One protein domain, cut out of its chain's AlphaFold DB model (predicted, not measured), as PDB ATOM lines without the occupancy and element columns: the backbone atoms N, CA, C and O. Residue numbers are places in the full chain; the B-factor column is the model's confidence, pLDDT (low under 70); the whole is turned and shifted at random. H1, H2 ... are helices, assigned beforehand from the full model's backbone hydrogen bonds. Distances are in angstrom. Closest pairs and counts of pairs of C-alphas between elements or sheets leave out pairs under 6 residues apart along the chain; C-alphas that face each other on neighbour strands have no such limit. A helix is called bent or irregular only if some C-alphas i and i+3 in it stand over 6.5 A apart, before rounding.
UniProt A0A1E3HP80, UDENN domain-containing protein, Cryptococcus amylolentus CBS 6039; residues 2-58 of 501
ATOM      1  N   VAL A   2     146.528 146.709  49.366       73.88
ATOM      2  CA  VAL A   2     145.887 147.694  50.261       73.88
ATOM      3  C   VAL A   2     144.892 146.971  51.162       73.88
ATOM      4  O   VAL A   2     143.898 146.441  50.672       73.88
ATOM      5  N   GLN A   3     145.160 146.945  52.465       82.56
ATOM      6  CA  GLN A   3     144.194 146.491  53.464       82.56
ATOM      7  C   GLN A   3     143.201 147.621  53.764       82.56
ATOM      8  O   GLN A   3     143.576 148.792  53.813       82.56
ATOM      9  N   LYS A   4     141.928 147.270  53.949       87.31
ATOM     10  CA  LYS A   4     140.840 148.175  54.344       87.31
ATOM     11  C   LYS A   4     139.911 147.428  55.301       87.31
ATOM     12  O   LYS A   4     139.808 146.207  55.212       87.31
ATOM     13  N   ALA A   5     139.204 148.155  56.157       90.19
ATOM     14  CA  ALA A   5     138.188 147.617  57.059       90.19
ATOM     15  C   ALA A   5     137.011 148.598  57.179       90.19
ATOM     16  O   ALA A   5     137.179 149.792  56.936       90.19
ATOM     17  N   VAL A   6     135.841 148.094  57.578       90.44
ATOM     18  CA  VAL A   6     134.718 148.910  58.065       90.44
ATOM     19  C   VAL A   6     134.649 148.712  59.577       90.44
ATOM     20  O   VAL A   6     134.704 147.578  60.049       90.44
ATOM     21  N   ILE A   7     134.569 149.805  60.334       91.12
ATOM     22  CA  ILE A   7     134.580 149.796  61.801       91.12
ATOM     23  C   ILE A   7     133.322 150.510  62.293       91.12
ATOM     24  O   ILE A   7     133.032 151.621  61.858       91.12
ATOM     25  N   VAL A   8     132.597 149.880  63.217       90.38
ATOM     26  CA  VAL A   8     131.480 150.500  63.941       90.38
ATOM     27  C   VAL A   8     131.973 150.888  65.329       90.38
ATOM     28  O   VAL A   8     132.452 150.037  66.075       90.38
ATOM     29  N   VAL A   9     131.842 152.167  65.681       89.69
ATOM     30  CA  VAL A   9     132.115 152.672  67.033       89.69
ATOM     31  C   VAL A   9     130.779 152.831  67.754       89.69
ATOM     32  O   VAL A   9     129.896 153.532  67.266       89.69
ATOM     33  N   ALA A  10     130.621 152.173  68.903       84.44
ATOM     34  CA  ALA A  10     129.389 152.183  69.686       84.44
ATOM     35  C   ALA A  10     129.684 152.427  71.172       84.44
ATOM     36  O   ALA A  10     130.635 151.880  71.723       84.44
ATOM     37  N   SER A  11     128.827 153.199  71.842       80.56
ATOM     38  CA  SER A  11     128.974 153.550  73.266       80.56
ATOM     39  C   SER A  11     128.586 152.426  74.243       80.56
ATOM     40  O   SER A  11     128.568 152.651  75.450       80.56
ATOM     41  N   LYS A  12     128.214 151.240  73.739       78.19
ATOM     42  CA  LYS A  12     127.813 150.053  74.513       78.19
ATOM     43  C   LYS A  12     128.314 148.770  73.831       78.19
ATOM     44  O   LYS A  12     128.334 148.736  72.599       78.19
ATOM     45  N   PRO A  13     128.635 147.699  74.582       76.75
ATOM     46  CA  PRO A  13     129.170 146.442  74.043       76.75
ATOM     47  C   PRO A  13     128.091 145.528  73.412       76.75
ATOM     48  O   PRO A  13     128.015 144.339  73.699       76.75
ATOM     49  N   VAL A  14     127.244 146.066  72.527       77.62
ATOM     50  CA  VAL A  14     126.186 145.322  71.801       77.62
ATOM     51  C   VAL A  14     126.743 144.599  70.561       77.62
ATOM     52  O   VAL A  14     126.290 144.801  69.435       77.62
ATOM     53  N   SER A  15     127.783 143.783  70.754       74.56
ATOM     54  CA  SER A  15     128.583 143.200  69.664       74.56
ATOM     55  C   SER A  15     127.801 142.237  68.763       74.56
ATOM     56  O   SER A  15     127.932 142.332  67.543       74.56
ATOM     57  N   GLY A  16     126.960 141.363  69.328       77.88
ATOM     58  CA  GLY A  16     126.195 140.350  68.584       77.88
ATOM     59  C   GLY A  16     125.338 140.936  67.447       77.88
ATOM     60  O   GLY A  16     125.615 140.653  66.279       77.88
ATOM     61  N   PRO A  17     124.363 141.822  67.739       78.56
ATOM     62  CA  PRO A  17     123.524 142.457  66.715       78.56
ATOM     63  C   PRO A  17     124.289 143.289  65.673       78.56
ATOM     64  O   PRO A  17     123.812 143.450  64.546       78.56
ATOM     65  N   ILE A  18     125.460 143.833  66.035       86.00
ATOM     66  CA  ILE A  18     126.323 144.587  65.116       86.00
ATOM     67  C   ILE A  18     127.049 143.636  64.157       86.00
ATOM     68  O   ILE A  18     127.017 143.871  62.948       86.00
ATOM     69  N   ARG A  19     127.687 142.575  64.675       84.50
ATOM     70  CA  ARG A  19     128.576 141.660  63.932       84.50
ATOM     71  C   ARG A  19     127.922 141.125  62.660       84.50
ATOM     72  O   ARG A  19     128.483 141.258  61.573       84.50
ATOM     73  N   ASP A  20     126.728 140.559  62.792       81.88
ATOM     74  CA  ASP A  20     126.089 139.812  61.705       81.88
ATOM     75  C   ASP A  20     125.636 140.753  60.572       81.88
ATOM     76  O   ASP A  20     125.849 140.470  59.389       81.88
ATOM     77  N   ARG A  21     125.112 141.937  60.928       86.44
ATOM     78  CA  ARG A  21     124.760 143.000  59.970       86.44
ATOM     79  C   ARG A  21     125.998 143.596  59.299       86.44
ATOM     80  O   ARG A  21     126.033 143.712  58.072       86.44
ATOM     81  N   LEU A  22     127.023 143.928  60.087       90.94
ATOM     82  CA  LEU A  22     128.289 144.483  59.602       90.94
ATOM     83  C   LEU A  22     128.969 143.528  58.615       90.94
ATOM     84  O   LEU A  22     129.471 143.974  57.586       90.94
ATOM     85  N   GLY A  23     128.934 142.217  58.870       89.12
ATOM     86  CA  GLY A  23     129.469 141.205  57.961       89.12
ATOM     87  C   GLY A  23     128.758 141.165  56.602       89.12
ATOM     88  O   GLY A  23     129.405 140.968  55.574       89.12
ATOM     89  N   VAL A  24     127.436 141.365  56.550       89.56
ATOM     90  CA  VAL A  24     126.688 141.472  55.280       89.56
ATOM     91  C   VAL A  24     127.036 142.770  54.545       89.56
ATOM     92  O   VAL A  24     127.462 142.713  53.390       89.56
ATOM     93  N   VAL A  25     126.938 143.919  55.218       90.69
ATOM     94  CA  VAL A  25     127.192 145.242  54.613       90.69
ATOM     95  C   VAL A  25     128.636 145.382  54.132       90.69
ATOM     96  O   VAL A  25     128.868 145.849  53.021       90.69
ATOM     97  N   THR A  26     129.612 144.898  54.906       91.44
ATOM     98  CA  THR A  26     131.030 144.913  54.511       91.44
ATOM     99  C   THR A  26     131.248 144.100  53.235       91.44
ATOM    100  O   THR A  26     131.893 144.586  52.310       91.44
ATOM    101  N   ARG A  27     130.671 142.893  53.126       91.12
ATOM    102  CA  ARG A  27     130.777 142.082  51.899       91.12
ATOM    103  C   ARG A  27     130.150 142.785  50.692       91.12
ATOM    104  O   ARG A  27     130.754 142.770  49.625       91.12
ATOM    105  N   ALA A  28     128.997 143.434  50.864       90.31
ATOM    106  CA  ALA A  28     128.342 144.192  49.797       90.31
ATOM    107  C   ALA A  28     129.172 145.410  49.343       90.31
ATOM    108  O   ALA A  28     129.424 145.563  48.149       90.31
ATOM    109  N   TYR A  29     129.668 146.223  50.280       91.31
ATOM    110  CA  TYR A  29     130.495 147.400  49.987       91.31
ATOM    111  C   TYR A  29     131.816 147.024  49.292       91.31
ATOM    112  O   TYR A  29     132.166 147.580  48.256       91.31
ATOM    113  N   PHE A  30     132.525 145.999  49.778       91.38
ATOM    114  CA  PHE A  30     133.749 145.533  49.114       91.38
ATOM    115  C   PHE A  30     133.492 144.888  47.739       91.38
ATOM    116  O   PHE A  30     134.370 144.943  46.874       91.38
ATOM    117  N   ALA A  31     132.307 144.314  47.503       90.69
ATOM    118  CA  ALA A  31     131.931 143.772  46.197       90.69
ATOM    119  C   ALA A  31     131.698 144.861  45.132       90.69
ATOM    120  O   ALA A  31     131.927 144.592  43.953       90.69
ATOM    121  N   GLN A  32     131.319 146.085  45.529       88.12
ATOM    122  CA  GLN A  32     131.172 147.233  44.619       88.12
ATOM    123  C   GLN A  32     132.515 147.689  44.022       88.12
ATOM    124  O   GLN A  32     132.538 148.227  42.918       88.12
ATOM    125  N   ARG A  33     133.639 147.440  44.720       86.81
ATOM    126  CA  ARG A  33     135.036 147.797  44.365       86.81
ATOM    127  C   ARG A  33     135.347 149.293  44.231       86.81
ATOM    128  O   ARG A  33     136.511 149.664  44.378       86.81
ATOM    129  N   ASP A  34     134.352 150.133  43.988       87.56
ATOM    130  CA  ASP A  34     134.435 151.580  44.149       87.56
ATOM    131  C   ASP A  34     134.145 151.958  45.611       87.56
ATOM    132  O   ASP A  34     133.166 151.518  46.203       87.56
ATOM    133  N   PHE A  35     135.026 152.770  46.192       86.88
ATOM    134  CA  PHE A  35     134.976 153.203  47.590       86.88
ATOM    135  C   PHE A  35     134.604 154.689  47.734       86.88
ATOM    136  O   PHE A  35     134.753 155.254  48.814       86.88
ATOM    137  N   THR A  36     134.166 155.337  46.649       88.50
ATOM    138  CA  THR A  36     133.568 156.683  46.684       88.50
ATOM    139  C   THR A  36     132.085 156.648  47.067       88.50
ATOM    140  O   THR A  36     131.565 157.616  47.614       88.50
ATOM    141  N   HIS A  37     131.411 155.517  46.835       86.12
ATOM    142  CA  HIS A  37     129.987 155.318  47.090       86.12
ATOM    143  C   HIS A  37     129.715 154.973  48.569       86.12
ATOM    144  O   HIS A  37     129.477 153.820  48.929       86.12
ATOM    145  N   THR A  38     129.747 155.979  49.446       90.56
ATOM    146  CA  THR A  38     129.539 155.819  50.901       90.56
ATOM    147  C   THR A  38     128.098 155.513  51.312       90.56
ATOM    148  O   THR A  38     127.887 155.024  52.420       90.56
ATOM    149  N   GLN A  39     127.118 155.709  50.425       91.19
ATOM    150  CA  GLN A  39     125.686 155.622  50.736       91.19
ATOM    151  C   GLN A  39     125.260 154.298  51.402       91.19
ATOM    152  O   GLN A  39     124.481 154.310  52.347       91.19
ATOM    153  N   ILE A  40     125.848 153.156  51.015       90.31
ATOM    154  CA  ILE A  40     125.574 151.854  51.658       90.31
ATOM    155  C   ILE A  40     125.997 151.804  53.143       90.31
ATOM    156  O   ILE A  40     125.435 151.039  53.928       90.31
ATOM    157  N   LEU A  41     126.979 152.617  53.545       91.94
ATOM    158  CA  LEU A  41     127.419 152.763  54.934       91.94
ATOM    159  C   LEU A  41     126.522 153.737  55.714       91.94
ATOM    160  O   LEU A  41     126.303 153.528  56.905       91.94
ATOM    161  N   GLU A  42     125.978 154.757  55.049       93.12
ATOM    162  CA  GLU A  42     125.022 155.724  55.612       93.12
ATOM    163  C   GLU A  42     123.655 155.062  55.869       93.12
ATOM    164  O   GLU A  42     123.137 155.109  56.987       93.12
ATOM    165  N   ASP A  43     123.131 154.323  54.884       92.38
ATOM    166  CA  ASP A  43     121.929 153.489  55.018       92.38
ATOM    167  C   ASP A  43     122.098 152.446  56.138       92.38
ATOM    168  O   ASP A  43     121.195 152.221  56.953       92.38
ATOM    169  N   PHE A  44     123.280 151.820  56.221       91.56
ATOM    170  CA  PHE A  44     123.612 150.893  57.301       91.56
ATOM    171  C   PHE A  44     123.666 151.584  58.665       91.56
ATOM    172  O   PHE A  44     123.126 151.029  59.621       91.56
ATOM    173  N   TYR A  45     124.263 152.773  58.768       91.38
ATOM    174  CA  TYR A  45     124.340 153.533  60.015       91.38
ATOM    175  C   TYR A  45     122.941 153.822  60.571       91.38
ATOM    176  O   TYR A  45     122.642 153.424  61.698       91.38
ATOM    177  N   HIS A  46     122.043 154.395  59.765       92.00
ATOM    178  CA  HIS A  46     120.674 154.698  60.197       92.00
ATOM    179  C   HIS A  46     119.839 153.434  60.471       92.00
ATOM    180  O   HIS A  46     119.079 153.386  61.444       92.00
ATOM    181  N   SER A  47     120.008 152.372  59.675       89.69
ATOM    182  CA  SER A  47     119.363 151.067  59.904       89.69
ATOM    183  C   SER A  47     119.852 150.371  61.181       89.69
ATOM    184  O   SER A  47     119.085 149.670  61.856       89.69
ATOM    185  N   LEU A  48     121.129 150.545  61.531       88.25
ATOM    186  CA  LEU A  48     121.720 150.019  62.756       88.25
ATOM    187  C   LEU A  48     121.270 150.835  63.970       88.25
ATOM    188  O   LEU A  48     120.800 150.241  64.936       88.25
ATOM    189  N   GLU A  49     121.336 152.165  63.898       86.94
ATOM    190  CA  GLU A  49     120.881 153.068  64.957       86.94
ATOM    191  C   GLU A  49     119.411 152.801  65.310       86.94
ATOM    192  O   GLU A  49     119.102 152.462  66.453       86.94
ATOM    193  N   THR A  50     118.522 152.812  64.311       86.75
ATOM    194  CA  THR A  50     117.086 152.518  64.481       86.75
ATOM    195  C   THR A  50     116.843 151.121  65.070       86.75
ATOM    196  O   THR A  50     115.883 150.907  65.805       86.75
ATOM    197  N   SER A  51     117.716 150.148  64.783       81.50
ATOM    198  CA  SER A  51     117.613 148.792  65.340       81.50
ATOM    199  C   SER A  51     118.236 148.628  66.734       81.50
ATOM    200  O   SER A  51     117.986 147.596  67.361       81.50
ATOM    201  N   LEU A  52     119.063 149.567  67.203       78.12
ATOM    202  CA  LEU A  52     119.682 149.555  68.536       78.12
ATOM    203  C   LEU A  52     118.953 150.477  69.528       78.12
ATOM    204  O   LEU A  52     118.995 150.232  70.737       78.12
ATOM    205  N   GLN A  53     118.234 151.487  69.032       73.94
ATOM    206  CA  GLN A  53     117.226 152.217  69.801       73.94
ATOM    207  C   GLN A  53     116.214 151.221  70.405       73.94
ATOM    208  O   GLN A  53     115.783 150.262  69.765       73.94
ATOM    209  N   GLY A  54     115.906 151.377  71.696       65.69
ATOM    210  CA  GLY A  54     115.096 150.427  72.475       65.69
ATOM    211  C   GLY A  54     115.803 149.115  72.859       65.69
ATOM    212  O   GLY A  54     115.633 148.650  73.982       65.69
ATOM    213  N   LYS A  55     116.669 148.544  72.010       63.44
ATOM    214  CA  LYS A  55     117.344 147.243  72.247       63.44
ATOM    215  C   LYS A  55     118.625 147.332  73.088       63.44
ATOM    216  O   LYS A  55     119.548 146.545  72.930       63.44
ATOM    217  N   SER A  56     118.671 148.283  74.016       58.66
ATOM    218  CA  SER A  56     119.772 148.487  74.972       58.66
ATOM    219  C   SER A  56     119.699 147.575  76.215       58.66
ATOM    220  O   SER A  56     120.298 147.910  77.237       58.66
ATOM    221  N   GLY A  57     118.931 146.483  76.156       65.00
ATOM    222  CA  GLY A  57     118.713 145.560  77.273       65.00
ATOM    223  C   GLY A  57     119.881 144.602  77.523       65.00
ATOM    224  O   GLY A  57     120.732 144.399  76.658       65.00
ATOM    225  N   GLU A  58     119.878 143.988  78.707       70.00
ATOM    226  CA  GLU A  58     120.884 143.023  79.181       70.00
ATOM    227  C   GLU A  58     121.090 141.860  78.180       70.00
ATOM    228  O   GLU A  58     122.223 141.564  77.794       70.00
TER     229      GLU A  58
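Overview. This is residues 2 to 58 of the 501 residues of the protein "UDENN domain-containing protein" of Cryptococcus amylolentus CBS 6039 (UniProt A0A1E3HP80). This is a helical hairpin: two helices, H1 and H2, lie side by side and run opposite ways, while residues 6 to 10 of a long opening stretch run lengthwise beside them. The short link between the helices sticks out at one end with residues 31 to 36, of which 31 and 32 belong to H1. The printed part has 57 residues with two named helices, H1 then H2, and no named strand; its class is all helix. It is elongated, spanning 38 by 20 by 17 A, and only just compact, close to loose, with a radius of gyration of the C-alphas of 12.3 A.

Along the chain. Start at C-alpha 2, at (145.887, 147.694, 50.261); residues 2 to 14 form no named element. Find C-alpha 15 at (128.583, 143.200, 69.664); from there H1 runs through residues 15 to 32, 25.5 A long. It has a kink of 28 degrees near residue 22. H1 is neither bent nor irregular, but only just: C-alphas 17 and 20 are 6.2 A apart. H2, residues 39 to 52, is 19.7 A long and ends at C-alpha 52, at (119.682, 149.555, 68.536).

Arrangement. H1 and H2 form a helical hairpin and touch; their closest C-alphas, those of Tyr 29 and Ile 40, are 6.8 A apart. They run opposite ways at a shallow tilt of 13 degrees. In H2 every O i to N i+4 pair is within hydrogen-bond range; in H1, 12 of 14 are.

Size, cuts and confidence. The two farthest C-alphas, those of Asp 34 and Glu 58, are 38.5 A apart. The printed part has no cut, and the six-residue link from H1 to H2 is short. Look at residues 54 to 57 for pLDDT under 70; the mean of the printed part is 84.7.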